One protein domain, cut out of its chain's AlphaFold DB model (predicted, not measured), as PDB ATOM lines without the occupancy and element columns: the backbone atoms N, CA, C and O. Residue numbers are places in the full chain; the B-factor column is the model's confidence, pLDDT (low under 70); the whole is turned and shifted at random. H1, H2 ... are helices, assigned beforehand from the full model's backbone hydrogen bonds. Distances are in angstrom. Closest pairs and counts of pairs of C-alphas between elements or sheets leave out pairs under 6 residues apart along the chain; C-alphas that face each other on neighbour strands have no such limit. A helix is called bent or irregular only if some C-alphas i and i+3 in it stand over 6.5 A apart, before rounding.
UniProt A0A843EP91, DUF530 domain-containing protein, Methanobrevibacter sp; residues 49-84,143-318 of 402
ATOM      1  N   PRO A  49      54.050  10.551  17.487       90.19
ATOM      2  CA  PRO A  49      53.385   9.885  18.610       90.19
ATOM      3  C   PRO A  49      51.957  10.383  18.868       90.19
ATOM      4  O   PRO A  49      51.143   9.660  19.432       90.19
ATOM      5  N   TYR A  50      51.648  11.608  18.441       91.94
ATOM      6  CA  TYR A  50      50.365  12.261  18.682       91.94
ATOM      7  C   TYR A  50      49.413  12.200  17.481       91.94
ATOM      8  O   TYR A  50      48.307  12.744  17.544       91.94
ATOM      9  N   LEU A  51      49.820  11.569  16.374       90.75
ATOM     10  CA  LEU A  51      48.930  11.353  15.238       90.75
ATOM     11  C   LEU A  51      47.825  10.360  15.636       90.75
ATOM     12  O   LEU A  51      48.135   9.252  16.072       90.75
ATOM     13  N   PRO A  52      46.536  10.716  15.464       87.62
ATOM     14  CA  PRO A  52      45.444   9.814  15.796       87.62
ATOM     15  C   PRO A  52      45.517   8.507  14.997       87.62
ATOM     16  O   PRO A  52      45.599   8.529  13.765       87.62
ATOM     17  N   LEU A  53      45.425   7.374  15.694       83.94
ATOM     18  CA  LEU A  53      45.337   6.033  15.116       83.94
ATOM     19  C   LEU A  53      43.919   5.494  15.344       83.94
ATOM     20  O   LEU A  53      43.371   5.603  16.440       83.94
ATOM     21  N   SER A  54      43.310   4.926  14.301       71.94
ATOM     22  CA  SER A  54      42.043   4.177  14.395       71.94
ATOM     23  C   SER A  54      40.880   4.916  15.081       71.94
ATOM     24  O   SER A  54      40.080   4.314  15.788       71.94
ATOM     25  N   GLY A  55      40.762   6.232  14.875       71.81
ATOM     26  CA  GLY A  55      39.605   7.003  15.347       71.81
ATOM     27  C   GLY A  55      39.684   7.513  16.792       71.81
ATOM     28  O   GLY A  55      38.735   8.146  17.247       71.81
ATOM     29  N   ASN A  56      40.819   7.364  17.486       84.81
ATOM     30  CA  ASN A  56      41.029   7.886  18.850       84.81
ATOM     31  C   ASN A  56      41.072   9.433  18.961       84.81
ATOM     32  O   ASN A  56      41.390   9.982  20.017       84.81
ATOM     33  N   TYR A  57      40.738  10.160  17.891       85.19
ATOM     34  CA  TYR A  57      40.802  11.620  17.840       85.19
ATOM     35  C   TYR A  57      39.881  12.290  18.871       85.19
ATOM     36  O   TYR A  57      40.230  13.347  19.386       85.19
ATOM     37  N   MET A  58      38.729  11.689  19.204       85.19
ATOM     38  CA  MET A  58      37.813  12.234  20.219       85.19
ATOM     39  C   MET A  58      38.422  12.194  21.623       85.19
ATOM     40  O   MET A  58      38.255  13.148  22.377       85.19
ATOM     41  N   VAL A  59      39.164  11.131  21.941       85.81
ATOM     42  CA  VAL A  59      39.872  10.976  23.222       85.81
ATOM     43  C   VAL A  59      41.018  11.982  23.315       85.81
ATOM     44  O   VAL A  59      41.167  12.683  24.311       85.81
ATOM     45  N   LEU A  60      41.793  12.128  22.237       85.75
ATOM     46  CA  LEU A  60      42.860  13.129  22.182       85.75
ATOM     47  C   LEU A  60      42.313  14.561  22.285       85.75
ATOM     48  O   LEU A  60      42.947  15.408  22.908       85.75
ATOM     49  N   MET A  61      41.135  14.820  21.709       87.56
ATOM     50  CA  MET A  61      40.453  16.115  21.768       87.56
ATOM     51  C   MET A  61      39.893  16.432  23.159       87.56
ATOM     52  O   MET A  61      39.969  17.580  23.600       87.56
ATOM     53  N   SER A  62      39.298  15.448  23.843       87.44
ATOM     54  CA  SER A  62      38.705  15.660  25.169       87.44
ATOM     55  C   SER A  62      39.772  16.013  26.201       87.44
ATOM     56  O   SER A  62      39.554  16.928  26.997       87.44
ATOM     57  N   GLY A  63      40.939  15.369  26.105       88.94
ATOM     58  CA  GLY A  63      42.106  15.620  26.945       88.94
ATOM     59  C   GLY A  63      42.923  16.861  26.578       88.94
ATOM     60  O   GLY A  63      44.057  16.965  27.029       88.94
ATOM     61  N   LEU A  64      42.430  17.760  25.719       93.81
ATOM     62  CA  LEU A  64      43.075  19.056  25.489       93.81
ATOM     63  C   LEU A  64      42.742  20.038  26.613       93.81
ATOM     64  O   LEU A  64      41.574  20.200  26.986       93.81
ATOM     65  N   SER A  65      43.759  20.771  27.054       94.06
ATOM     66  CA  SER A  65      43.632  21.938  27.924       94.06
ATOM     67  C   SER A  65      42.746  23.028  27.298       94.06
ATOM     68  O   SER A  65      42.483  23.047  26.090       94.06
ATOM     69  N   SER A  66      42.285  23.984  28.111       92.31
ATOM     70  CA  SER A  66      41.457  25.102  27.629       92.31
ATOM     71  C   SER A  66      42.150  25.898  26.515       92.31
ATOM     72  O   SER A  66      41.547  26.168  25.472       92.31
ATOM     73  N   TRP A  67      43.436  26.206  26.693       95.19
ATOM     74  CA  TRP A  67      44.255  26.874  25.684       95.19
ATOM     75  C   TRP A  67      44.610  25.941  24.517       95.19
ATOM     76  O   TRP A  67      44.683  26.404  23.380       95.19
ATOM     77  N   GLY A  68      44.754  24.630  24.750       96.19
ATOM     78  CA  GLY A  68      44.960  23.622  23.706       96.19
ATOM     79  C   GLY A  68      43.780  23.543  22.735       96.19
ATOM     80  O   GLY A  68      43.970  23.507  21.520       96.19
ATOM     81  N   ARG A  69      42.540  23.636  23.232       94.81
ATOM     82  CA  ARG A  69      41.334  23.725  22.381       94.81
ATOM     83  C   ARG A  69      41.316  24.993  21.528       94.81
ATOM     84  O   ARG A  69      40.855  24.962  20.386       94.81
ATOM     85  N   GLU A  70      41.804  26.107  22.065       94.75
ATOM     86  CA  GLU A  70      41.933  27.362  21.317       94.75
ATOM     87  C   GLU A  70      43.031  27.262  20.246       94.75
ATOM     88  O   GLU A  70      42.788  27.563  19.076       94.75
ATOM     89  N   SER A  71      44.192  26.724  20.612       96.44
ATOM     90  CA  SER A  71      45.290  26.377  19.703       96.44
ATOM     91  C   SER A  71      44.816  25.490  18.547       96.44
ATOM     92  O   SER A  71      45.039  25.800  17.376       96.44
ATOM     93  N   PHE A  72      44.035  24.449  18.846       95.56
ATOM     94  CA  PHE A  72      43.424  23.565  17.855       95.56
ATOM     95  C   PHE A  72      42.530  24.313  16.858       95.56
ATOM     96  O   PHE A  72      42.657  24.125  15.643       95.56
ATOM     97  N   LYS A  73      41.664  25.218  17.333       93.25
ATOM     98  CA  LYS A  73      40.845  26.073  16.454       93.25
ATOM     99  C   LYS A  73      41.716  26.969  15.570       93.25
ATOM    100  O   LYS A  73      41.410  27.121  14.385       93.25
ATOM    101  N   ARG A  74      42.798  27.544  16.107       93.56
ATOM    102  CA  ARG A  74      43.740  28.386  15.345       93.56
ATOM    103  C   ARG A  74      44.443  27.595  14.248       93.56
ATOM    104  O   ARG A  74      44.432  28.038  13.101       93.56
ATOM    105  N   VAL A  75      44.953  26.400  14.553       94.44
ATOM    106  CA  VAL A  75      45.564  25.515  13.547       94.44
ATOM    107  C   VAL A  75      44.550  25.128  12.469       94.44
ATOM    108  O   VAL A  75      44.845  25.234  11.278       94.44
ATOM    109  N   LEU A  76      43.321  24.756  12.845       91.88
ATOM    110  CA  LEU A  76      42.271  24.478  11.863       91.88
ATOM    111  C   LEU A  76      41.979  25.684  10.965       91.88
ATOM    112  O   LEU A  76      41.801  25.498   9.764       91.88
ATOM    113  N   ASN A  77      41.952  26.901  11.512       88.56
ATOM    114  CA  ASN A  77      41.734  28.125  10.737       88.56
ATOM    115  C   ASN A  77      42.891  28.431   9.774       88.56
ATOM    116  O   ASN A  77      42.638  28.923   8.672       88.56
ATOM    117  N   VAL A  78      44.132  28.108  10.158       89.69
ATOM    118  CA  VAL A  78      45.311  28.180   9.279       89.69
ATOM    119  C   VAL A  78      45.162  27.211   8.104       89.69
ATOM    120  O   VAL A  78      45.330  27.606   6.950       89.69
ATOM    121  N   LEU A  79      44.809  25.950   8.372       89.75
ATOM    122  CA  LEU A  79      44.701  24.912   7.340       89.75
ATOM    123  C   LEU A  79      43.460  25.081   6.449       89.75
ATOM    124  O   LEU A  79      43.498  24.801   5.245       89.75
ATOM    125  N   LYS A  80      42.355  25.548   7.037       83.00
ATOM    126  CA  LYS A  80      41.037  25.703   6.417       83.00
ATOM    127  C   LYS A  80      40.340  26.941   6.985       83.00
ATOM    128  O   LYS A  80      39.748  26.890   8.061       83.00
ATOM    129  N   GLN A  81      40.298  28.034   6.222       67.06
ATOM    130  CA  GLN A  81      39.524  29.207   6.636       67.06
ATOM    131  C   GLN A  81      38.024  28.867   6.626       67.06
ATOM    132  O   GLN A  81      37.431  28.588   5.579       67.06
ATOM    133  N   GLN A  82      37.400  28.855   7.806       52.88
ATOM    134  CA  GLN A  82      36.048  28.312   7.972       52.88
ATOM    135  C   GLN A  82      34.921  29.252   7.508       52.88
ATOM    136  O   GLN A  82      33.840  28.766   7.182       52.88
ATOM    137  N   ARG A  83      35.129  30.577   7.478       49.94
ATOM    138  CA  ARG A  83      33.994  31.514   7.614       49.94
ATOM    139  C   ARG A  83      33.476  32.205   6.349       49.94
ATOM    140  O   ARG A  83      32.307  32.566   6.349       49.94
ATOM    141  N   ARG A  84      34.247  32.387   5.266       50.94
ATOM    142  CA  ARG A  84      33.734  33.046   4.040       50.94
ATOM    143  C   ARG A  84      34.355  32.452   2.777       50.94
ATOM    144  O   ARG A  84      35.565  32.279   2.701       50.94
ATOM    145  N   ILE A 143      44.422  25.200   2.573       88.81
ATOM    146  CA  ILE A 143      45.795  24.772   2.266       88.81
ATOM    147  C   ILE A 143      45.825  23.252   2.079       88.81
ATOM    148  O   ILE A 143      46.439  22.753   1.135       88.81
ATOM    149  N   ILE A 144      45.086  22.540   2.933       89.69
ATOM    150  CA  ILE A 144      44.880  21.093   2.879       89.69
ATOM    151  C   ILE A 144      43.411  20.822   2.553       89.69
ATOM    152  O   ILE A 144      42.509  21.396   3.165       89.69
ATOM    153  N   ASN A 145      43.156  19.986   1.547       83.62
ATOM    154  CA  ASN A 145      41.797  19.758   1.045       83.62
ATOM    155  C   ASN A 145      41.002  18.708   1.832       83.62
ATOM    156  O   ASN A 145      39.777  18.696   1.733       83.62
ATOM    157  N   ASP A 146      41.667  17.868   2.622       87.94
ATOM    158  CA  ASP A 146      41.014  16.811   3.386       87.94
ATOM    159  C   ASP A 146      40.731  17.217   4.843       87.94
ATOM    160  O   ASP A 146      41.603  17.721   5.556       87.94
ATOM    161  N   LYS A 147      39.491  16.983   5.296       87.25
ATOM    162  CA  LYS A 147      39.032  17.349   6.647       87.25
ATOM    163  C   LYS A 147      39.707  16.489   7.711       87.25
ATOM    164  O   LYS A 147      40.113  17.036   8.732       87.25
ATOM    165  N   HIS A 148      39.814  15.181   7.483       88.81
ATOM    166  CA  HIS A 148      40.382  14.259   8.468       88.81
ATOM    167  C   HIS A 148      41.869  14.534   8.668       88.81
ATOM    168  O   HIS A 148      42.321  14.661   9.800       88.81
ATOM    169  N   THR A 149      42.597  14.769   7.579       89.81
ATOM    170  CA  THR A 149      43.999  15.189   7.605       89.81
ATOM    171  C   THR A 149      44.174  16.498   8.371       89.81
ATOM    172  O   THR A 149      45.055  16.583   9.221       89.81
ATOM    173  N   CYS A 150      43.320  17.505   8.136       91.25
ATOM    174  CA  CYS A 150      43.375  18.755   8.901       91.25
ATOM    175  C   CYS A 150      43.188  18.517  10.403       91.25
ATOM    176  O   CYS A 150      43.956  19.049  11.197       91.25
ATOM    177  N   THR A 151      42.186  17.723  10.792       91.75
ATOM    178  CA  THR A 151      41.917  17.399  12.199       91.75
ATOM    179  C   THR A 151      43.077  16.637  12.830       91.75
ATOM    180  O   THR A 151      43.514  16.998  13.918       91.75
ATOM    181  N   ASN A 152      43.601  15.621  12.144       92.44
ATOM    182  CA  ASN A 152      44.674  14.770  12.653       92.44
ATOM    183  C   ASN A 152      45.979  15.549  12.823       92.44
ATOM    184  O   ASN A 152      46.613  15.449  13.869       92.44
ATOM    185  N   LEU A 153      46.352  16.368  11.833       93.44
ATOM    186  CA  LEU A 153      47.513  17.250  11.946       93.44
ATOM    187  C   LEU A 153      47.306  18.278  13.056       93.44
ATOM    188  O   LEU A 153      48.185  18.448  13.892       93.44
ATOM    189  N   ALA A 154      46.147  18.938  13.107       94.75
ATOM    190  CA  ALA A 154      45.876  19.925  14.145       94.75
ATOM    191  C   ALA A 154      45.984  19.315  15.550       94.75
ATOM    192  O   ALA A 154      46.646  19.897  16.402       94.75
ATOM    193  N   LEU A 155      45.415  18.129  15.778       94.88
ATOM    194  CA  LEU A 155      45.559  17.416  17.047       94.88
ATOM    195  C   LEU A 155      47.017  17.084  17.361       94.88
ATOM    196  O   LEU A 155      47.472  17.375  18.462       94.88
ATOM    197  N   ALA A 156      47.756  16.528  16.399       94.94
ATOM    198  CA  ALA A 156      49.133  16.108  16.625       94.94
ATOM    199  C   ALA A 156      50.062  17.285  16.964       94.94
ATOM    200  O   ALA A 156      50.848  17.203  17.905       94.94
ATOM    201  N   TYR A 157      49.931  18.412  16.255       96.50
ATOM    202  CA  TYR A 157      50.695  19.627  16.557       96.50
ATOM    203  C   TYR A 157      50.292  20.250  17.897       96.50
ATOM    204  O   TYR A 157      51.157  20.745  18.613       96.50
ATOM    205  N   VAL A 158      49.003  20.240  18.252       97.31
ATOM    206  CA  VAL A 158      48.535  20.786  19.537       97.31
ATOM    207  C   VAL A 158      49.013  19.928  20.698       97.31
ATOM    208  O   VAL A 158      49.496  20.479  21.677       97.31
ATOM    209  N   LYS A 159      48.935  18.601  20.588       96.00
ATOM    210  CA  LYS A 159      49.438  17.696  21.625       96.00
ATOM    211  C   LYS A 159      50.947  17.809  21.802       96.00
ATOM    212  O   LYS A 159      51.419  17.877  22.929       96.00
ATOM    213  N   HIS A 160      51.683  17.946  20.705       96.19
ATOM    214  CA  HIS A 160      53.103  18.270  20.782       96.19
ATOM    215  C   HIS A 160      53.358  19.637  21.445       96.19
ATOM    216  O   HIS A 160      54.295  19.778  22.219       96.19
ATOM    217  N   ALA A 161      52.513  20.642  21.198       96.56
ATOM    218  CA  ALA A 161      52.614  21.923  21.893       96.56
ATOM    219  C   ALA A 161      52.279  21.826  23.390       96.56
ATOM    220  O   ALA A 161      52.890  22.542  24.176       96.56
ATOM    221  N   GLU A 162      51.338  20.966  23.794       96.12
ATOM    222  CA  GLU A 162      51.069  20.681  25.211       96.12
ATOM    223  C   GLU A 162      52.294  20.074  25.893       96.12
ATOM    224  O   GLU A 162      52.658  20.551  26.958       96.12
ATOM    225  N   ASP A 163      52.989  19.144  25.237       95.69
ATOM    226  CA  ASP A 163      54.242  18.562  25.738       95.69
ATOM    227  C   ASP A 163      55.371  19.608  25.887       95.69
ATOM    228  O   ASP A 163      56.072  19.642  26.896       95.69
ATOM    229  N   ILE A 164      55.509  20.533  24.928       95.75
ATOM    230  CA  ILE A 164      56.452  21.668  25.035       95.75
ATOM    231  C   ILE A 164      56.105  22.554  26.244       95.75
ATOM    232  O   ILE A 164      56.985  22.996  26.985       95.75
ATOM    233  N   VAL A 165      54.815  22.845  26.446       95.50
ATOM    234  CA  VAL A 165      54.346  23.664  27.573       95.50
ATOM    235  C   VAL A 165      54.478  22.919  28.896       95.50
ATOM    236  O   VAL A 165      54.770  23.550  29.901       95.50
ATOM    237  N   GLU A 166      54.318  21.605  28.929       94.69
ATOM    238  CA  GLU A 166      54.560  20.804  30.128       94.69
ATOM    239  C   GLU A 166      56.037  20.869  30.542       94.69
ATOM    240  O   GLU A 166      56.344  21.099  31.709       94.69
ATOM    241  N   ARG A 167      56.961  20.791  29.574       94.81
ATOM    242  CA  ARG A 167      58.411  20.862  29.829       94.81
ATOM    243  C   ARG A 167      58.924  22.253  30.206       94.81
ATOM    244  O   ARG A 167      59.935  22.359  30.901       94.81
ATOM    245  N   HIS A 168      58.287  23.320  29.725       94.00
ATOM    246  CA  HIS A 168      58.820  24.687  29.849       94.00
ATOM    247  C   HIS A 168      57.859  25.708  30.466       94.00
ATOM    248  O   HIS A 168      58.245  26.856  30.683       94.00
ATOM    249  N   GLY A 169      56.615  25.327  30.742       90.00
ATOM    250  CA  GLY A 169      55.540  26.226  31.159       90.00
ATOM    251  C   GLY A 169      55.831  26.947  32.465       90.00
ATOM    252  O   GLY A 169      55.583  28.147  32.548       90.00
ATOM    253  N   GLU A 170      56.405  26.245  33.442       89.81
ATOM    254  CA  GLU A 170      56.792  26.832  34.728       89.81
ATOM    255  C   GLU A 170      57.839  27.933  34.544       89.81
ATOM    256  O   GLU A 170      57.581  29.071  34.921       89.81
ATOM    257  N   ALA A 171      58.929  27.656  33.823       90.06
ATOM    258  CA  ALA A 171      59.946  28.662  33.512       90.06
ATOM    259  C   ALA A 171      59.370  29.868  32.741       90.06
ATOM    260  O   ALA A 171      59.765  31.006  32.964       90.06
ATOM    261  N   ILE A 172      58.407  29.647  31.835       90.25
ATOM    262  CA  ILE A 172      57.743  30.743  31.102       90.25
ATOM    263  C   ILE A 172      56.888  31.606  32.040       90.25
ATOM    264  O   ILE A 172      56.753  32.811  31.809       90.25
ATOM    265  N   PHE A 173      56.282  30.999  33.061       91.44
ATOM    266  CA  PHE A 173      55.549  31.728  34.086       91.44
ATOM    267  C   PHE A 173      56.496  32.488  35.015       91.44
ATOM    268  O   PHE A 173      56.263  33.674  35.220       91.44
ATOM    269  N   GLU A 174      57.577  31.873  35.493       89.38
ATOM    270  CA  GLU A 174      58.599  32.529  36.328       89.38
ATOM    271  C   GLU A 174      59.206  33.763  35.645       89.38
ATOM    272  O   GLU A 174      59.366  34.806  36.273       89.38
ATOM    273  N   ASP A 175      59.455  33.687  34.334       85.88
ATOM    274  CA  ASP A 175      60.016  34.796  33.554       85.88
ATOM    275  C   ASP A 175      59.059  36.014  33.451       85.88
ATOM    276  O   ASP A 175      59.485  37.108  33.064       85.88
ATOM    277  N   LYS A 176      57.749  35.853  33.717       84.44
ATOM    278  CA  LYS A 176      56.713  36.862  33.385       84.44
ATOM    279  C   LYS A 176      55.731  37.207  34.499       84.44
ATOM    280  O   LYS A 176      55.067  38.241  34.402       84.44
ATOM    281  N   ILE A 177      55.595  36.350  35.498       89.75
ATOM    282  CA  ILE A 177      54.677  36.504  36.622       89.75
ATOM    283  C   ILE A 177      55.482  36.956  37.828       89.75
ATOM    284  O   ILE A 177      56.557  36.427  38.094       89.75
ATOM    285  N   LYS A 178      54.964  37.950  38.555       86.50
ATOM    286  CA  LYS A 178      55.698  38.529  39.676       86.50
ATOM    287  C   LYS A 178      55.720  37.587  40.877       86.50
ATOM    288  O   LYS A 178      56.775  37.417  41.480       86.50
ATOM    289  N   ASP A 179      54.572  37.005  41.218       86.44
ATOM    290  CA  ASP A 179      54.440  36.093  42.348       86.44
ATOM    291  C   ASP A 179      53.775  34.777  41.931       86.44
ATOM    292  O   ASP A 179      52.553  34.605  41.941       86.44
ATOM    293  N   LEU A 180      54.613  33.820  41.529       87.56
ATOM    294  CA  LEU A 180      54.145  32.495  41.136       87.56
ATOM    295  C   LEU A 180      53.633  31.678  42.335       87.56
ATOM    296  O   LEU A 180      52.749  30.840  42.159       87.56
ATOM    297  N   ASN A 181      54.148  31.927  43.541       86.69
ATOM    298  CA  ASN A 181      53.761  31.180  44.739       86.69
ATOM    299  C   ASN A 181      52.324  31.506  45.139       86.69
ATOM    300  O   ASN A 181      51.531  30.591  45.352       86.69
ATOM    301  N   ASN A 182      51.952  32.788  45.135       85.62
ATOM    302  CA  ASN A 182      50.577  33.198  45.413       85.62
ATOM    303  C   ASN A 182      49.578  32.644  44.387       85.62
ATOM    304  O   ASN A 182      48.461  32.282  44.752       85.62
ATOM    305  N   LEU A 183      49.976  32.499  43.118       87.62
ATOM    306  CA  LEU A 183      49.146  31.813  42.122       87.62
ATOM    307  C   LEU A 183      48.987  30.316  42.394       87.62
ATOM    308  O   LEU A 183      47.893  29.792  42.191       87.62
ATOM    309  N   LYS A 184      50.055  29.627  42.817       88.81
ATOM    310  CA  LYS A 184      49.998  28.198  43.160       88.81
ATOM    311  C   LYS A 184      49.084  27.966  44.361       88.81
ATOM    312  O   LYS A 184      48.172  27.154  44.262       88.81
ATOM    313  N   ILE A 185      49.251  28.754  45.423       88.62
ATOM    314  CA  ILE A 185      48.393  28.715  46.617       88.62
ATOM    315  C   ILE A 185      46.928  28.966  46.233       88.62
ATOM    316  O   ILE A 185      46.039  28.218  46.633       88.62
ATOM    317  N   TYR A 186      46.669  29.979  45.400       89.94
ATOM    318  CA  TYR A 186      45.326  30.268  44.896       89.94
ATOM    319  C   TYR A 186      44.715  29.081  44.127       89.94
ATOM    320  O   TYR A 186      43.570  28.703  44.380       89.94
ATOM    321  N   ASP A 187      45.471  28.468  43.211       89.06
ATOM    322  CA  ASP A 187      45.018  27.300  42.447       89.06
ATOM    323  C   ASP A 187      44.764  26.079  43.354       89.06
ATOM    324  O   ASP A 187      43.769  25.376  43.168       89.06
ATOM    325  N   GLU A 188      45.630  25.834  44.342       91.50
ATOM    326  CA  GLU A 188      45.515  24.730  45.305       91.50
ATOM    327  C   GLU A 188      44.276  24.863  46.195       91.50
ATOM    328  O   GLU A 188      43.568  23.878  46.416       91.50
ATOM    329  N   ILE A 189      43.959  26.075  46.655       90.31
ATOM    330  CA  ILE A 189      42.744  26.350  47.439       90.31
ATOM    331  C   ILE A 189      41.501  26.084  46.597       90.31
ATOM    332  O   ILE A 189      40.583  25.390  47.030       90.31
ATOM    333  N   ILE A 190      41.477  26.578  45.357       89.44
ATOM    334  CA  ILE A 190      40.345  26.331  44.458       89.44
ATOM    335  C   ILE A 190      40.202  24.838  44.172       89.44
ATOM    336  O   ILE A 190      39.086  24.319  44.152       89.44
ATOM    337  N   TYR A 191      41.306  24.139  43.926       89.94
ATOM    338  CA  TYR A 191      41.279  22.716  43.615       89.94
ATOM    339  C   TYR A 191      40.821  21.874  44.810       89.94
ATOM    340  O   TYR A 191      39.898  21.071  44.662       89.94
ATOM    341  N   SER A 192      41.412  22.089  45.988       89.12
ATOM    342  CA  SER A 192      41.074  21.364  47.217       89.12
ATOM    343  C   SER A 192      39.601  21.540  47.583       89.12
ATOM    344  O   SER A 192      38.886  20.544  47.685       89.12
ATOM    345  N   VAL A 193      39.098  22.776  47.636       87.75
ATOM    346  CA  VAL A 193      37.692  23.045  47.981       87.75
ATOM    347  C   VAL A 193      36.717  22.465  46.943       87.75
ATOM    348  O   VAL A 193      35.635  21.995  47.295       87.75
ATOM    349  N   ASN A 194      37.088  22.427  45.659       85.81
ATOM    350  CA  ASN A 194      36.250  21.815  44.620       85.81
ATOM    351  C   ASN A 194      36.224  20.279  44.663       85.81
ATOM    352  O   ASN A 194      35.270  19.675  44.159       85.81
ATOM    353  N   LEU A 195      37.244  19.638  45.235       87.00
ATOM    354  CA  LEU A 195      37.249  18.193  45.469       87.00
ATOM    355  C   LEU A 195      36.458  17.800  46.713       87.00
ATOM    356  O   LEU A 195      35.967  16.672  46.786       87.00
ATOM    357  N   GLU A 196      36.309  18.715  47.667       85.94
ATOM    358  CA  GLU A 196      35.547  18.455  48.876       85.94
ATOM    359  C   GLU A 196      34.067  18.187  48.570       85.94
ATOM    360  O   GLU A 196      33.403  18.882  47.782       85.94
ATOM    361  N   LYS A 197      33.571  17.130  49.214       82.06
ATOM    362  CA  LYS A 197      32.176  16.688  49.208       82.06
ATOM    363  C   LYS A 197      31.722  16.502  50.656       82.06
ATOM    364  O   LYS A 197      31.732  15.377  51.149       82.06
ATOM    365  N   PRO A 198      31.424  17.599  51.364       82.06
ATOM    366  CA  PRO A 198      30.921  17.520  52.726       82.06
ATOM    367  C   PRO A 198      29.598  16.745  52.771       82.06
ATOM    368  O   PRO A 198      28.671  17.058  52.032       82.06
ATOM    369  N   GLU A 199      29.508  15.751  53.656       78.25
ATOM    370  CA  GLU A 199      28.314  14.898  53.819       78.25
ATOM    371  C   GLU A 199      27.102  15.654  54.390       78.25
ATOM    372  O   GLU A 199      25.975  15.182  54.304       78.25
ATOM    373  N   PHE A 200      27.335  16.835  54.967       81.62
ATOM    374  CA  PHE A 200      26.335  17.655  55.651       81.62
ATOM    375  C   PHE A 200      25.677  18.719  54.758       81.62
ATOM    376  O   PHE A 200      24.898  19.524  55.265       81.62
ATOM    377  N   ILE A 201      26.013  18.774  53.464       77.69
ATOM    378  CA  ILE A 201      25.503  19.793  52.535       77.69
ATOM    379  C   ILE A 201      24.755  19.122  51.395       77.69
ATOM    380  O   ILE A 201      25.299  18.260  50.702       77.69
ATOM    381  N   ASP A 202      23.528  19.575  51.164       78.62
ATOM    382  CA  ASP A 202      22.739  19.139  50.025       78.62
ATOM    383  C   ASP A 202      23.352  19.604  48.701       78.62
ATOM    384  O   ASP A 202      23.990  20.652  48.586       78.62
ATOM    385  N   SER A 203      23.122  18.821  47.647       72.38
ATOM    386  CA  SER A 203      23.672  19.100  46.314       72.38
ATOM    387  C   SER A 203      23.319  20.487  45.753       72.38
ATOM    388  O   SER A 203      24.061  20.990  44.911       72.38
ATOM    389  N   SER A 204      22.226  21.109  46.217       76.94
ATOM    390  CA  SER A 204      21.812  22.463  45.825       76.94
ATOM    391  C   SER A 204      22.683  23.561  46.432       76.94
ATOM    392  O   SER A 204      22.922  24.569  45.775       76.94
ATOM    393  N   ASP A 205      23.197  23.346  47.644       84.12
ATOM    394  CA  ASP A 205      23.868  24.377  48.449       84.12
ATOM    395  C   ASP A 205      25.401  24.245  48.383       84.12
ATOM    396  O   ASP A 205      26.156  25.099  48.854       84.12
ATOM    397  N   LEU A 206      25.882  23.170  47.750       85.00
ATOM    398  CA  LEU A 206      27.298  22.845  47.615       85.00
ATOM    399  C   LEU A 206      28.097  23.934  46.882       85.00
ATOM    400  O   LEU A 206      29.241  24.202  47.250       85.00
ATOM    401  N   GLU A 207      27.535  24.559  45.842       83.94
ATOM    402  CA  GLU A 207      28.237  25.616  45.098       83.94
ATOM    403  C   GLU A 207      28.433  26.884  45.929       83.94
ATOM    404  O   GLU A 207      29.504  27.493  45.871       83.94
ATOM    405  N   ASP A 208      27.430  27.275  46.712       85.69
ATOM    406  CA  ASP A 208      27.501  28.479  47.536       85.69
ATOM    407  C   ASP A 208      28.412  28.263  48.743       85.69
ATOM    408  O   ASP A 208      29.282  29.094  49.011       85.69
ATOM    409  N   TRP A 209      28.357  27.081  49.364       89.06
ATOM    410  CA  TRP A 209      29.329  26.711  50.390       89.06
ATOM    411  C   TRP A 209      30.774  26.719  49.872       89.06
ATOM    412  O   TRP A 209      31.677  27.206  50.558       89.06
ATOM    413  N   ARG A 210      31.018  26.227  48.648       87.50
ATOM    414  CA  ARG A 210      32.356  26.269  48.030       87.50
ATOM    415  C   ARG A 210      32.843  27.699  47.842       87.50
ATOM    416  O   ARG A 210      33.998  27.977  48.154       87.50
ATOM    417  N   LYS A 211      31.984  28.603  47.356       86.75
ATOM    418  CA  LYS A 211      32.331  30.027  47.207       86.75
ATOM    419  C   LYS A 211      32.697  30.642  48.554       86.75
ATOM    420  O   LYS A 211      33.739  31.286  48.652       86.75
ATOM    421  N   ASP A 212      31.901  30.393  49.588       86.94
ATOM    422  CA  ASP A 212      32.145  30.927  50.929       86.94
ATOM    423  C   ASP A 212      33.437  30.384  51.539       86.94
ATOM    424  O   ASP A 212      34.225  31.142  52.108       86.94
ATOM    425  N   LYS A 213      33.697  29.080  51.388       87.56
ATOM    426  CA  LYS A 213      34.926  28.455  51.883       87.56
ATOM    427  C   LYS A 213      36.163  28.975  51.154       87.56
ATOM    428  O   LYS A 213      37.157  29.289  51.810       87.56
ATOM    429  N   ILE A 214      36.099  29.110  49.826       89.44
ATOM    430  CA  ILE A 214      37.178  29.709  49.028       89.44
ATOM    431  C   ILE A 214      37.433  31.140  49.502       89.44
ATOM    432  O   ILE A 214      38.578  31.482  49.781       89.44
ATOM    433  N   ASN A 215      36.383  31.953  49.651       87.94
ATOM    434  CA  ASN A 215      36.537  33.343  50.063       87.94
ATOM    435  C   ASN A 215      37.174  33.456  51.453       87.94
ATOM    436  O   ASN A 215      38.185  34.134  51.592       87.94
ATOM    437  N   LYS A 216      36.675  32.723  52.456       88.31
ATOM    438  CA  LYS A 216      37.262  32.734  53.810       88.31
ATOM    439  C   LYS A 216      38.739  32.338  53.808       88.31
ATOM    440  O   LYS A 216      39.566  33.048  54.367       88.31
ATOM    441  N   THR A 217      39.077  31.250  53.114       88.19
ATOM    442  CA  THR A 217      40.461  30.743  53.060       88.19
ATOM    443  C   THR A 217      41.396  31.730  52.352       88.19
ATOM    444  O   THR A 217      42.535  31.931  52.767       88.19
ATOM    445  N   LEU A 218      40.925  32.378  51.282       89.25
ATOM    446  CA  LEU A 218      41.699  33.403  50.579       89.25
ATOM    447  C   LEU A 218      41.824  34.703  51.388       89.25
ATOM    448  O   LEU A 218      42.847  35.378  51.271       89.25
ATOM    449  N   GLU A 219      40.818  35.062  52.191       88.94
ATOM    450  CA  GLU A 219      40.838  36.246  53.061       88.94
ATOM    451  C   GLU A 219      41.854  36.066  54.195       88.94
ATOM    452  O   GLU A 219      42.664  36.960  54.440       88.94
ATOM    453  N   GLU A 220      41.886  34.884  54.822       88.94
ATOM    454  CA  GLU A 220      42.866  34.520  55.859       88.94
ATOM    455  C   GLU A 220      44.316  34.629  55.365       88.94
ATOM    456  O   GLU A 220      45.209  35.027  56.115       88.94
ATOM    457  N   LEU A 221      44.549  34.332  54.084       86.25
ATOM    458  CA  LEU A 221      45.859  34.427  53.434       86.25
ATOM    459  C   LEU A 221      46.148  35.811  52.828       86.25
ATOM    460  O   LEU A 221      47.203  36.011  52.229       86.25
ATOM    461  N   GLY A 222      45.226  36.772  52.960       84.88
ATOM    462  CA  GLY A 222      45.369  38.128  52.423       84.88
ATOM    463  C   GLY A 222      45.328  38.213  50.893       84.88
ATOM    464  O   GLY A 222      45.775  39.206  50.318       84.88
ATOM    465  N   LEU A 223      44.810  37.181  50.220       85.50
ATOM    466  CA  LEU A 223      44.690  37.112  48.760       85.50
ATOM    467  C   LEU A 223      43.403  37.770  48.240       85.50
ATOM    468  O   LEU A 223      43.325  38.104  47.053       85.50
ATOM    469  N   ILE A 224      42.417  37.985  49.114       87.50
ATOM    470  CA  ILE A 224      41.234  38.816  48.863       87.50
ATOM    471  C   ILE A 224      41.004  39.798  50.022       87.50
ATOM    472  O   ILE A 224      41.436  39.554  51.146       87.50
ATOM    473  N   ASP A 225      40.328  40.913  49.748       83.75
ATOM    474  CA  ASP A 225      39.856  41.846  50.773       83.75
ATOM    475  C   ASP A 225      38.534  41.381  51.418       83.75
ATOM    476  O   ASP A 225      37.859  40.478  50.923       83.75
ATOM    477  N   LYS A 226      38.123  42.062  52.499       79.62
ATOM    478  CA  LYS A 226      36.856  41.812  53.219       79.62
ATOM    479  C   LYS A 226      35.595  41.974  52.356       79.62
ATOM    480  O   LYS A 226      34.501  41.622  52.785       79.62
ATOM    481  N   PHE A 227      35.728  42.576  51.174       78.56
ATOM    482  CA  PHE A 227      34.650  42.796  50.213       78.56
ATOM    483  C   PHE A 227      34.679  41.764  49.070       78.56
ATOM    484  O   PHE A 227      33.867  41.856  48.149       78.56
ATOM    485  N   GLY A 228      35.592  40.786  49.114       77.56
ATOM    486  CA  GLY A 228      35.739  39.731  48.113       77.56
ATOM    487  C   GLY A 228      36.574  40.116  46.886       77.56
ATOM    488  O   GLY A 228      36.580  39.387  45.892       77.56
ATOM    489  N   HIS A 229      37.279  41.250  46.897       86.00
ATOM    490  CA  HIS A 229      38.155  41.634  45.794       86.00
ATOM    491  C   HIS A 229      39.542  41.020  45.940       86.00
ATOM    492  O   HIS A 229      40.210  41.195  46.951       86.00
ATOM    493  N   LEU A 230      40.020  40.390  44.865       86.25
ATOM    494  CA  LEU A 230      41.392  39.893  44.764       86.25
ATOM    495  C   LEU A 230      42.424  40.992  45.019       86.25
ATOM    496  O   LEU A 230      42.297  42.109  44.495       86.25
ATOM    497  N   ASP A 231      43.495  40.613  45.717       89.00
ATOM    498  CA  ASP A 231      44.694  41.426  45.854       89.00
ATOM    499  C   ASP A 231      45.150  41.951  44.481       89.00
ATOM    500  O   ASP A 231      45.065  41.286  43.439       89.00
ATOM    501  N   ARG A 232      45.636  43.194  44.463       86.31
ATOM    502  CA  ARG A 232      46.021  43.875  43.222       86.31
ATOM    503  C   ARG A 232      47.171  43.161  42.513       86.31
ATOM    504  O   ARG A 232      47.231  43.241  41.283       86.31
ATOM    505  N   GLY A 233      48.084  42.537  43.255       86.69
ATOM    506  CA  GLY A 233      49.158  41.699  42.728       86.69
ATOM    507  C   GLY A 233      48.593  40.429  42.109       86.69
ATOM    508  O   GLY A 233      48.722  40.243  40.897       86.69
ATOM    509  N   LEU A 234      47.848  39.648  42.894       88.06
ATOM    510  CA  LEU A 234      47.232  38.398  42.437       88.06
ATOM    511  C   LEU A 234      46.343  38.597  41.197       88.06
ATOM    512  O   LEU A 234      46.432  37.853  40.220       88.06
ATOM    513  N   LYS A 235      45.528  39.656  41.170       90.31
ATOM    514  CA  LYS A 235      44.675  39.999  40.020       90.31
ATOM    515  C   LYS A 235      45.483  40.297  38.753       90.31
ATOM    516  O   LYS A 235      45.050  39.949  37.649       90.31
ATOM    517  N   LYS A 236      46.630  40.973  38.880       90.19
ATOM    518  CA  LYS A 236      47.529  41.242  37.746       90.19
ATOM    519  C   LYS A 236      48.185  39.955  37.260       90.19
ATOM    520  O   LYS A 236      48.192  39.720  36.053       90.19
ATOM    521  N   ASP A 237      48.652  39.124  38.182       91.50
ATOM    522  CA  ASP A 237      49.324  37.862  37.881       91.50
ATOM    523  C   ASP A 237      48.369  36.853  37.220       91.50
ATOM    524  O   ASP A 237      48.711  36.262  36.196       91.50
ATOM    525  N   LEU A 238      47.115  36.756  37.680       91.38
ATOM    526  CA  LEU A 238      46.061  35.971  37.018       91.38
ATOM    527  C   LEU A 238      45.796  36.453  35.584       91.38
ATOM    528  O   LEU A 238      45.669  35.649  34.657       91.38
ATOM    529  N   LYS A 239      45.748  37.773  35.370       92.88
ATOM    530  CA  LYS A 239      45.548  38.353  34.033       92.88
ATOM    531  C   LYS A 239      46.734  38.077  33.109       92.88
ATOM    532  O   LYS A 239      46.527  37.794  31.926       92.88
ATOM    533  N   GLU A 240      47.961  38.161  33.618       93.56
ATOM    534  CA  GLU A 240      49.153  37.864  32.824       93.56
ATOM    535  C   GLU A 240      49.258  36.364  32.520       93.56
ATOM    536  O   GLU A 240      49.524  36.005  31.373       93.56
ATOM    537  N   ARG A 241      48.912  35.484  33.470       93.56
ATOM    538  CA  ARG A 241      48.800  34.034  33.240       93.56
ATOM    539  C   ARG A 241      47.851  33.714  32.086       93.56
ATOM    540  O   ARG A 241      48.209  32.957  31.184       93.56
ATOM    541  N   GLU A 242      46.658  34.307  32.071       92.94
ATOM    542  CA  GLU A 242      45.704  34.094  30.976       92.94
ATOM    543  C   GLU A 242      46.199  34.673  29.647       92.94
ATOM    544  O   GLU A 242      46.013  34.073  28.584       92.94
ATOM    545  N   LYS A 243      46.918  35.797  29.673       93.50
ATOM    546  CA  LYS A 243      47.572  36.347  28.480       93.50
ATOM    547  C   LYS A 243      48.670  35.421  27.945       93.50
ATOM    548  O   LYS A 243      48.757  35.243  26.730       93.50
ATOM    549  N   ILE A 244      49.456  34.789  28.816       94.44
ATOM    550  CA  ILE A 244      50.461  33.780  28.446       94.44
ATOM    551  C   ILE A 244      49.775  32.571  27.804       94.44
ATOM    552  O   ILE A 244      50.120  32.198  26.682       94.44
ATOM    553  N   LYS A 245      48.739  32.009  28.439       94.56
ATOM    554  CA  LYS A 245      47.986  30.876  27.877       94.56
ATOM    555  C   LYS A 245      47.390  31.204  26.503       94.56
ATOM    556  O   LYS A 245      47.516  30.421  25.564       94.56
ATOM    557  N   THR A 246      46.774  32.376  26.355       92.38
ATOM    558  CA  THR A 246      46.038  32.752  25.133       92.38
ATOM    559  C   THR A 246      46.905  33.285  23.993       92.38
ATOM    560  O   THR A 246      46.484  33.170  22.841       92.38
ATOM    561  N   LYS A 247      48.075  33.879  24.259       91.44
ATOM    562  CA  LYS A 247      48.956  34.464  23.222       91.44
ATOM    563  C   LYS A 247      50.286  33.746  23.033       91.44
ATOM    564  O   LYS A 247      50.945  33.962  22.026       91.44
ATOM    565  N   ILE A 248      50.722  32.959  24.012       94.56
ATOM    566  CA  ILE A 248      51.981  32.218  23.927       94.56
ATOM    567  C   ILE A 248      51.654  30.751  23.715       94.56
ATOM    568  O   ILE A 248      51.878  30.244  22.621       94.56
ATOM    569  N   PHE A 249      51.041  30.093  24.701       96.19
ATOM    570  CA  PHE A 249      50.796  28.648  24.630       96.19
ATOM    571  C   PHE A 249      49.878  28.287  23.459       96.19
ATOM    572  O   PHE A 249      50.206  27.424  22.644       96.19
ATOM    573  N   ALA A 250      48.774  29.023  23.296       96.25
ATOM    574  CA  ALA A 250      47.840  28.795  22.200       96.25
ATOM    575  C   ALA A 250      48.421  29.072  20.797       96.25
ATOM    576  O   ALA A 250      47.849  28.610  19.813       96.25
ATOM    577  N   ASP A 251      49.542  29.791  20.691       96.25
ATOM    578  CA  ASP A 251      50.193  30.115  19.415       96.25
ATOM    579  C   ASP A 251      51.412  29.229  19.102       96.25
ATOM    580  O   ASP A 251      51.923  29.294  17.981       96.25
ATOM    581  N   ILE A 252      51.841  28.333  20.005       96.88
ATOM    582  CA  ILE A 252      52.945  27.383  19.751       96.88
ATOM    583  C   ILE A 252      52.636  26.483  18.551       96.88
ATOM    584  O   ILE A 252      53.353  26.533  17.549       96.88
ATOM    585  N   ALA A 253      51.547  25.707  18.594       96.62
ATOM    586  CA  ALA A 253      51.200  24.800  17.496       96.62
ATOM    587  C   ALA A 253      50.944  25.532  16.164       96.62
ATOM    588  O   ALA A 253      51.503  25.103  15.148       96.62
ATOM    589  N   PRO A 254      50.186  26.654  16.126       95.69
ATOM    590  CA  PRO A 254      50.081  27.490  14.931       95.69
ATOM    591  C   PRO A 254      51.433  27.940  14.370       95.69
ATOM    592  O   PRO A 254      51.626  27.898  13.157       95.69
ATOM    593  N   SER A 255      52.381  28.339  15.224       95.75
ATOM    594  CA  SER A 255      53.716  28.776  14.790       95.75
ATOM    595  C   SER A 255      54.507  27.645  14.137       95.75
ATOM    596  O   SER A 255      55.059  27.831  13.052       95.75
ATOM    597  N   LEU A 256      54.516  26.465  14.765       95.50
ATOM    598  CA  LEU A 256      55.226  25.288  14.260       95.50
ATOM    599  C   LEU A 256      54.679  24.849  12.896       95.50
ATOM    600  O   LEU A 256      55.439  24.710  11.938       95.50
ATOM    601  N   ILE A 257      53.357  24.701  12.769       94.50
ATOM    602  CA  ILE A 257      52.755  24.225  11.516       94.50
ATOM    603  C   ILE A 257      52.869  25.253  10.382       94.50
ATOM    604  O   ILE A 257      53.105  24.875   9.233       94.50
ATOM    605  N   LEU A 258      52.748  26.556  10.677       94.44
ATOM    606  CA  LEU A 258      52.968  27.617   9.686       94.44
ATOM    607  C   LEU A 258      54.409  27.592   9.172       94.44
ATOM    608  O   LEU A 258      54.634  27.680   7.960       94.44
ATOM    609  N   TRP A 259      55.381  27.430  10.073       94.75
ATOM    610  CA  TRP A 259      56.775  27.281   9.685       94.75
ATOM    611  C   TRP A 259      56.981  26.048   8.804       94.75
ATOM    612  O   TRP A 259      57.511  26.174   7.702       94.75
ATOM    613  N   ASP A 260      56.505  24.877   9.216       93.69
ATOM    614  CA  ASP A 260      56.768  23.642   8.476       93.69
ATOM    615  C   ASP A 260      56.095  23.635   7.092       93.69
ATOM    616  O   ASP A 260      56.707  23.218   6.104       93.69
ATOM    617  N   ILE A 261      54.875  24.174   6.977       93.81
ATOM    618  CA  ILE A 261      54.187  24.333   5.687       93.81
ATOM    619  C   ILE A 261      54.900  25.368   4.807       93.81
ATOM    620  O   ILE A 261      55.100  25.133   3.610       93.81
ATOM    621  N   SER A 262      55.311  26.511   5.362       93.88
ATOM    622  CA  SER A 262      56.037  27.528   4.586       93.88
ATOM    623  C   SER A 262      57.389  26.994   4.102       93.88
ATOM    624  O   SER A 262      57.714  27.114   2.916       93.88
ATOM    625  N   LYS A 263      58.128  26.289   4.966       93.19
ATOM    626  CA  LYS A 263      59.365  25.579   4.629       93.19
ATOM    627  C   LYS A 263      59.117  24.536   3.542       93.19
ATOM    628  O   LYS A 263      59.903  24.473   2.596       93.19
ATOM    629  N   TYR A 264      58.021  23.776   3.615       93.12
ATOM    630  CA  TYR A 264      57.629  22.815   2.579       93.12
ATOM    631  C   TYR A 264      57.468  23.489   1.215       93.12
ATOM    632  O   TYR A 264      58.103  23.066   0.246       93.12
ATOM    633  N   TYR A 265      56.694  24.572   1.127       93.75
ATOM    634  CA  TYR A 265      56.506  25.304  -0.129       93.75
ATOM    635  C   TYR A 265      57.803  25.930  -0.662       93.75
ATOM    636  O   TYR A 265      58.079  25.871  -1.865       93.75
ATOM    637  N   LEU A 266      58.624  26.497   0.223       93.81
ATOM    638  CA  LEU A 266      59.884  27.142  -0.141       93.81
ATOM    639  C   LEU A 266      60.960  26.145  -0.598       93.81
ATOM    640  O   LEU A 266      61.735  26.464  -1.500       93.81
ATOM    641  N   CYS A 267      61.005  24.945  -0.016       92.06
ATOM    642  CA  CYS A 267      62.107  23.991  -0.209       92.06
ATOM    643  C   CYS A 267      61.803  22.859  -1.200       92.06
ATOM    644  O   CYS A 267      62.645  21.991  -1.439       92.06
ATOM    645  N   THR A 268      60.603  22.830  -1.779       90.19
ATOM    646  CA  THR A 268      60.196  21.810  -2.757       90.19
ATOM    647  C   THR A 268      59.893  22.424  -4.120       90.19
ATOM    648  O   THR A 268      59.708  23.637  -4.243       90.19
ATOM    649  N   SER A 269      59.867  21.591  -5.161       88.81
ATOM    650  CA  SER A 269      59.438  21.987  -6.505       88.81
ATOM    651  C   SER A 269      57.927  21.834  -6.676       88.81
ATOM    652  O   SER A 269      57.314  20.977  -6.041       88.81
ATOM    653  N   GLN A 270      57.327  22.611  -7.577       87.31
ATOM    654  CA  GLN A 270      55.905  22.497  -7.921       87.31
ATOM    655  C   GLN A 270      55.513  21.068  -8.336       87.31
ATOM    656  O   GLN A 270      54.486  20.557  -7.888       87.31
ATOM    657  N   ASP A 271      56.344  20.393  -9.134       83.75
ATOM    658  CA  ASP A 271      56.099  19.003  -9.537       83.75
ATOM    659  C   ASP A 271      56.137  18.042  -8.350       83.75
ATOM    660  O   ASP A 271      55.289  17.152  -8.255       83.75
ATOM    661  N   ARG A 272      57.065  18.254  -7.403       84.88
ATOM    662  CA  ARG A 272      57.134  17.456  -6.177       84.88
ATOM    663  C   ARG A 272      55.840  17.564  -5.383       84.88
ATOM    664  O   ARG A 272      55.297  16.542  -4.986       84.88
ATOM    665  N   ARG A 273      55.329  18.787  -5.217       87.88
ATOM    666  CA  ARG A 273      54.095  19.050  -4.465       87.88
ATOM    667  C   ARG A 273      52.838  18.493  -5.134       87.88
ATOM    668  O   ARG A 273      51.852  18.258  -4.451       87.88
ATOM    669  N   LYS A 274      52.850  18.296  -6.458       82.06
ATOM    670  CA  LYS A 274      51.703  17.757  -7.211       82.06
ATOM    671  C   LYS A 274      51.707  16.236  -7.342       82.06
ATOM    672  O   LYS A 274      50.636  15.646  -7.368       82.06
ATOM    673  N   ARG A 275      52.883  15.621  -7.510       77.44
ATOM    674  CA  ARG A 275      53.002  14.213  -7.933       77.44
ATOM    675  C   ARG A 275      53.452  13.257  -6.834       77.44
ATOM    676  O   ARG A 275      53.235  12.061  -6.972       77.44
ATOM    677  N   TYR A 276      54.106  13.752  -5.787       72.56
ATOM    678  CA  TYR A 276      54.716  12.905  -4.763       72.56
ATOM    679  C   TYR A 276      54.026  13.093  -3.413       72.56
ATOM    680  O   TYR A 276      53.520  14.172  -3.105       72.56
ATOM    681  N   GLY A 277      54.035  12.030  -2.605       66.69
ATOM    682  CA  GLY A 277      53.554  12.070  -1.229       66.69
ATOM    683  C   GLY A 277      54.287  13.144  -0.427       66.69
ATOM    684  O   GLY A 277      55.491  13.344  -0.588       66.69
ATOM    685  N   SER A 278      53.544  13.858   0.411       76.38
ATOM    686  CA  SER A 278      54.062  14.947   1.229       76.38
ATOM    687  C   SER A 278      53.857  14.654   2.715       76.38
ATOM    688  O   SER A 278      52.943  13.894   3.044       76.38
ATOM    689  N   PRO A 279      54.647  15.268   3.620       81.38
ATOM    690  CA  PRO A 279      54.395  15.193   5.065       81.38
ATOM    691  C   PRO A 279      53.027  15.787   5.455       81.38
ATOM    692  O   PRO A 279      52.525  15.533   6.544       81.38
ATOM    693  N   PHE A 280      52.407  16.544   4.547       88.06
ATOM    694  CA  PHE A 280      51.062  17.095   4.634       88.06
ATOM    695  C   PHE A 280      50.178  16.473   3.533       88.06
ATOM    696  O   PHE A 280      50.148  16.978   2.401       88.06
ATOM    697  N   PRO A 281      49.485  15.351   3.789       85.31
ATOM    698  CA  PRO A 281      48.605  14.740   2.797       85.31
ATOM    699  C   PRO A 281      47.565  15.738   2.271       85.31
ATOM    700  O   PRO A 281      47.105  16.612   3.002       85.31
ATOM    701  N   TYR A 282      47.208  15.642   0.988       86.62
ATOM    702  CA  TYR A 282      46.235  16.534   0.334       86.62
ATOM    703  C   TYR A 282      46.560  18.039   0.399       86.62
ATOM    704  O   TYR A 282      45.671  18.874   0.181       86.62
ATOM    705  N   ILE A 283      47.817  18.401   0.679       89.31
ATOM    706  CA  ILE A 283      48.295  19.775   0.543       89.31
ATOM    707  C   ILE A 283      48.211  20.210  -0.919       89.31
ATOM    708  O   ILE A 283      48.503  19.449  -1.845       89.31
ATOM    709  N   ARG A 284      47.797  21.452  -1.157       86.31
ATOM    710  CA  ARG A 284      47.736  21.985  -2.519       86.31
ATOM    711  C   ARG A 284      49.132  22.241  -3.069       86.31
ATOM    712  O   ARG A 284      49.996  22.758  -2.367       86.31
ATOM    713  N   GLY A 285      49.316  21.956  -4.359       83.56
ATOM    714  CA  GLY A 285      50.578  22.199  -5.060       83.56
ATOM    715  C   GLY A 285      50.994  23.670  -5.081       83.56
ATOM    716  O   GLY A 285      52.170  23.956  -4.910       83.56
ATOM    717  N   ASP A 286      50.045  24.595  -5.215       83.19
ATOM    718  CA  ASP A 286      50.261  26.035  -5.059       83.19
ATOM    719  C   ASP A 286      49.092  26.640  -4.278       83.19
ATOM    720  O   ASP A 286      48.002  26.055  -4.221       83.19
ATOM    721  N   ILE A 287      49.324  27.814  -3.693       86.50
ATOM    722  CA  ILE A 287      48.333  28.541  -2.899       86.50
ATOM    723  C   ILE A 287      48.162  29.981  -3.387       86.50
ATOM    724  O   ILE A 287      49.130  30.669  -3.725       86.50
ATOM    725  N   ASP A 288      46.911  30.431  -3.427       80.56
ATOM    726  CA  ASP A 288      46.508  31.767  -3.863       80.56
ATOM    727  C   ASP A 288      46.757  32.844  -2.790       80.56
ATOM    728  O   ASP A 288      47.191  32.559  -1.673       80.56
ATOM    729  N   ARG A 289      46.499  34.114  -3.126       81.56
ATOM    730  CA  ARG A 289      46.731  35.252  -2.221       81.56
ATOM    731  C   ARG A 289      45.968  35.116  -0.901       81.56
ATOM    732  O   ARG A 289      46.509  35.461   0.142       81.56
ATOM    733  N   GLN A 290      44.732  34.620  -0.927       80.69
ATOM    734  CA  GLN A 290      43.886  34.528   0.268       80.69
ATOM    735  C   GLN A 290      44.346  33.400   1.187       80.69
ATOM    736  O   GLN A 290      44.349  33.556   2.407       80.69
ATOM    737  N   GLN A 291      44.803  32.297   0.596       85.81
ATOM    738  CA  GLN A 291      45.448  31.205   1.312       85.81
ATOM    739  C   GLN A 291      46.789  31.640   1.911       85.81
ATOM    740  O   GLN A 291      47.091  31.267   3.037       85.81
ATOM    741  N   ARG A 292      47.578  32.463   1.208       89.38
ATOM    742  CA  ARG A 292      48.882  32.934   1.705       89.38
ATOM    743  C   ARG A 292      48.792  33.917   2.877       89.38
ATOM    744  O   ARG A 292      49.735  33.992   3.655       89.38
ATOM    745  N   LYS A 293      47.675  34.628   3.057       87.25
ATOM    746  CA  LYS A 293      47.509  35.588   4.168       87.25
ATOM    747  C   LYS A 293      47.714  34.976   5.554       87.25
ATOM    748  O   LYS A 293      48.137  35.680   6.461       87.25
ATOM    749  N   VAL A 294      47.458  33.677   5.728       88.81
ATOM    750  CA  VAL A 294      47.656  33.020   7.034       88.81
ATOM    751  C   VAL A 294      49.122  33.019   7.481       88.81
ATOM    752  O   VAL A 294      49.385  32.885   8.668       88.81
ATOM    753  N   PHE A 295      50.071  33.206   6.554       91.50
ATOM    754  CA  PHE A 295      51.504  33.270   6.847       91.50
ATOM    755  C   PHE A 295      51.993  34.681   7.226       91.50
ATOM    756  O   PHE A 295      53.176  34.843   7.491       91.50
ATOM    757  N   GLN A 296      51.120  35.694   7.261       87.25
ATOM    758  CA  GLN A 296      51.492  37.077   7.615       87.25
ATOM    759  C   GLN A 296      51.658  37.304   9.127       87.25
ATOM    760  O   GLN A 296      52.124  38.360   9.540       87.25
ATOM    761  N   ASN A 297      51.260  36.342   9.968       83.00
ATOM    762  CA  ASN A 297      51.427  36.430  11.417       83.00
ATOM    763  C   ASN A 297      52.535  35.467  11.873       83.00
ATOM    764  O   ASN A 297      52.276  34.273  12.029       83.00
ATOM    765  N   PRO A 298      53.769  35.952  12.080       77.44
ATOM    766  CA  PRO A 298      54.909  35.086  12.342       77.44
ATOM    767  C   PRO A 298      55.094  34.766  13.834       77.44
ATOM    768  O   PRO A 298      56.147  34.241  14.187       77.44
ATOM    769  N   HIS A 299      54.146  35.149  14.704       90.31
ATOM    770  CA  HIS A 299      54.158  34.916  16.158       90.31
ATOM    771  C   HIS A 299      55.548  35.106  16.802       90.31
ATOM    772  O   HIS A 299      56.063  34.220  17.481       90.31
ATOM    773  N   THR A 300      56.185  36.261  16.577       92.50
ATOM    774  CA  THR A 300      57.610  36.492  16.891       92.50
ATOM    775  C   THR A 300      58.011  36.121  18.318       92.50
ATOM    776  O   THR A 300      59.057  35.511  18.516       92.50
ATOM    777  N   GLN A 301      57.167  36.428  19.306       92.62
ATOM    778  CA  GLN A 301      57.429  36.080  20.707       92.62
ATOM    779  C   GLN A 301      57.517  34.563  20.925       92.62
ATOM    780  O   GLN A 301      58.415  34.090  21.615       92.62
ATOM    781  N   VAL A 302      56.613  33.802  20.308       94.88
ATOM    782  CA  VAL A 302      56.575  32.336  20.394       94.88
ATOM    783  C   VAL A 302      57.741  31.721  19.632       94.88
ATOM    784  O   VAL A 302      58.377  30.792  20.117       94.88
ATOM    785  N   VAL A 303      58.069  32.272  18.462       95.25
ATOM    786  CA  VAL A 303      59.218  31.825  17.670       95.25
ATOM    787  C   VAL A 303      60.525  31.972  18.449       95.25
ATOM    788  O   VAL A 303      61.330  31.045  18.453       95.25
ATOM    789  N   ASN A 304      60.737  33.101  19.128       94.06
ATOM    790  CA  ASN A 304      61.937  33.306  19.940       94.06
ATOM    791  C   ASN A 304      61.999  32.317  21.109       94.06
ATOM    792  O   ASN A 304      63.020  31.662  21.293       94.06
ATOM    793  N   LEU A 305      60.880  32.114  21.809       94.19
ATOM    794  CA  LEU A 305      60.773  31.139  22.895       94.19
ATOM    795  C   LEU A 305      61.132  29.720  22.437       94.19
ATOM    796  O   LEU A 305      61.929  29.045  23.082       94.19
ATOM    797  N   LEU A 306      60.590  29.278  21.299       94.75
ATOM    798  CA  LEU A 306      60.885  27.960  20.730       94.75
ATOM    799  C   LEU A 306      62.361  27.824  20.322       94.75
ATOM    800  O   LEU A 306      62.962  26.766  20.496       94.75
ATOM    801  N   ARG A 307      62.985  28.889  19.808       94.12
ATOM    802  CA  ARG A 307      64.423  28.881  19.493       94.12
ATOM    803  C   ARG A 307      65.295  28.801  20.744       94.12
ATOM    804  O   ARG A 307      66.336  28.156  20.700       94.12
ATOM    805  N   GLU A 308      64.902  29.474  21.818       92.69
ATOM    806  CA  GLU A 308      65.685  29.565  23.053       92.69
ATOM    807  C   GLU A 308      65.542  28.311  23.921       92.69
ATOM    808  O   GLU A 308      66.551  27.728  24.315       92.69
ATOM    809  N   LYS A 309      64.305  27.876  24.194       90.88
ATOM    810  CA  LYS A 309      64.016  26.776  25.128       90.88
ATOM    811  C   LYS A 309      64.045  25.401  24.432       90.88
ATOM    812  O   LYS A 309      64.697  24.491  24.930       90.88
ATOM    813  N   GLU A 310      63.449  25.275  23.239       91.62
ATOM    814  CA  GLU A 310      63.374  24.007  22.470       91.62
ATOM    815  C   GLU A 310      64.481  23.853  21.412       91.62
ATOM    816  O   GLU A 310      64.589  22.821  20.751       91.62
ATOM    817  N   LYS A 311      65.324  24.877  21.219       91.06
ATOM    818  CA  LYS A 311      66.372  24.902  20.177       91.06
ATOM    819  C   LYS A 311      65.817  24.675  18.764       91.06
ATOM    820  O   LYS A 311      66.524  24.196  17.873       91.06
ATOM    821  N   GLU A 312      64.564  25.063  18.539       91.69
ATOM    822  CA  GLU A 312      63.889  24.917  17.254       91.69
ATOM    823  C   GLU A 312      64.588  25.706  16.140       91.69
ATOM    824  O   GLU A 312      65.100  26.815  16.321       91.69
ATOM    825  N   HIS A 313      64.586  25.137  14.938       92.06
ATOM    826  CA  HIS A 313      65.248  25.719  13.768       92.06
ATOM    827  C   HIS A 313      64.240  26.489  12.916       92.06
ATOM    828  O   HIS A 313      63.919  26.102  11.791       92.06
ATOM    829  N   ILE A 314      63.719  27.573  13.480       93.38
ATOM    830  CA  ILE A 314      62.638  28.368  12.893       93.38
ATOM    831  C   ILE A 314      63.006  29.858  12.823       93.38
ATOM    832  O   ILE A 314      63.877  30.320  13.560       93.38
ATOM    833  N   LEU A 315      62.362  30.617  11.929       93.50
ATOM    834  CA  LEU A 315      62.525  32.075  11.813       93.50
ATOM    835  C   LEU A 315      61.173  32.782  11.838       93.50
ATOM    836  O   LEU A 315      60.181  32.272  11.322       93.50
ATOM    837  N   SER A 316      61.169  34.001  12.375       92.88
ATOM    838  CA  SER A 316      59.992  34.865  12.385       92.88
ATOM    839  C   SER A 316      60.043  35.785  11.169       92.88
ATOM    840  O   SER A 316      60.732  36.796  11.171       92.88
ATOM    841  N   VAL A 317      59.352  35.420  10.092       90.38
ATOM    842  CA  VAL A 317      59.375  36.188   8.838       90.38
ATOM    843  C   VAL A 317      58.021  36.879   8.638       90.38
ATOM    844  O   VAL A 317      57.079  36.194   8.240       90.38
ATOM    845  N   PRO A 318      57.898  38.200   8.883       85.88
ATOM    846  CA  PRO A 318      56.623  38.917   8.750       85.88
ATOM    847  C   PRO A 318      55.999  38.814   7.352       85.88
ATOM    848  O   PRO A 318      54.810  38.551   7.223       85.88
TER     849      PRO A 318
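What this domain is: This is residues 49 to 84 and 143 to 318 of the 402 residues of the protein "DUF530 domain-containing protein" of Methanobrevibacter sp (UniProt A0A843EP91). A long, bent helix, H6, runs along much of the length, with H2 and H3 packed beside its bend and H1 on H3. At one end the helical hairpin H4 and H5 stands crosswise to H6a; at the other lie short H7 and a stretch with no named element, residues 276 to 288. The printed part has 212 residues with nine named helices, H1 to H9 in order, and no named strand: all helix. It is loose, with a radius of gyration of the C-alphas of 21.7 A, and elongated, spanning 70 by 36 by 33 A.

How they stand to each other: H1, residues 57 to 62, touches H3, residues 147 to 174, closest at the C-alphas of Met 61 and Leu 155, 7.1 A apart. H2, residues 66 to 79, touches H3 at Val 75 and Ala 154, their closest C-alphas, 5.6 A apart, at a steep tilt of 45 degrees, opposite ways. H4, residues 180 to 195, and H5, residues 206 to 220, form a hairpin at a shallow tilt of 30 degrees; their closest C-alphas are Val 193 and Arg 210, 6.2 A apart. H6, residues 232 to 267, was assigned as one helix by its hydrogen bonds but is bent: C-alphas 250 and 253 are 7.0 A apart, between arms H6a, residues 232 to 250, and H6b, residues 253 to 267. H2, H3 and H6a form an up and down bundle, each running against the one before. H4 touches H6a about perpendicular, at 85 degrees, closest at the C-alphas of Asn 182 and Leu 234, 6.9 A apart. H7, residues 270 to 275, H8, residues 289 to 296, and H9, residues 300 to 309, touch no helix. Every O i to N i+4 pair is within hydrogen-bond range in H1, H2, H4, H5, H6b, H7 and H9; H3 has 22 of 24, H6a 13 of 15, and H8 1 of 4, beside 3 of 5 O i to N i+3 pairs.

Where its parts are: H1 begins at C-alpha 57, (40.802, 11.620, 17.840). H3 measures 38.7 A and is irregular, with C-alphas 167 and 170 7.9 A apart and a kink of 58 degrees near residue 168. H6a measures 25.9 A and H4 22.6 A. H9 ends at C-alpha 309, (64.016, 26.776, 25.128).

The domain as a whole: The farthest C-alphas, Phe 200 and Asp 271, are 71.7 A apart. Residues 85 to 142 are not printed; C-alphas 84 and 143 are 14.7 A apart across the cut. The links H5 to H6 and H7 to H8 are long. Residues 81 to 84 and 277 have pLDDT under 70.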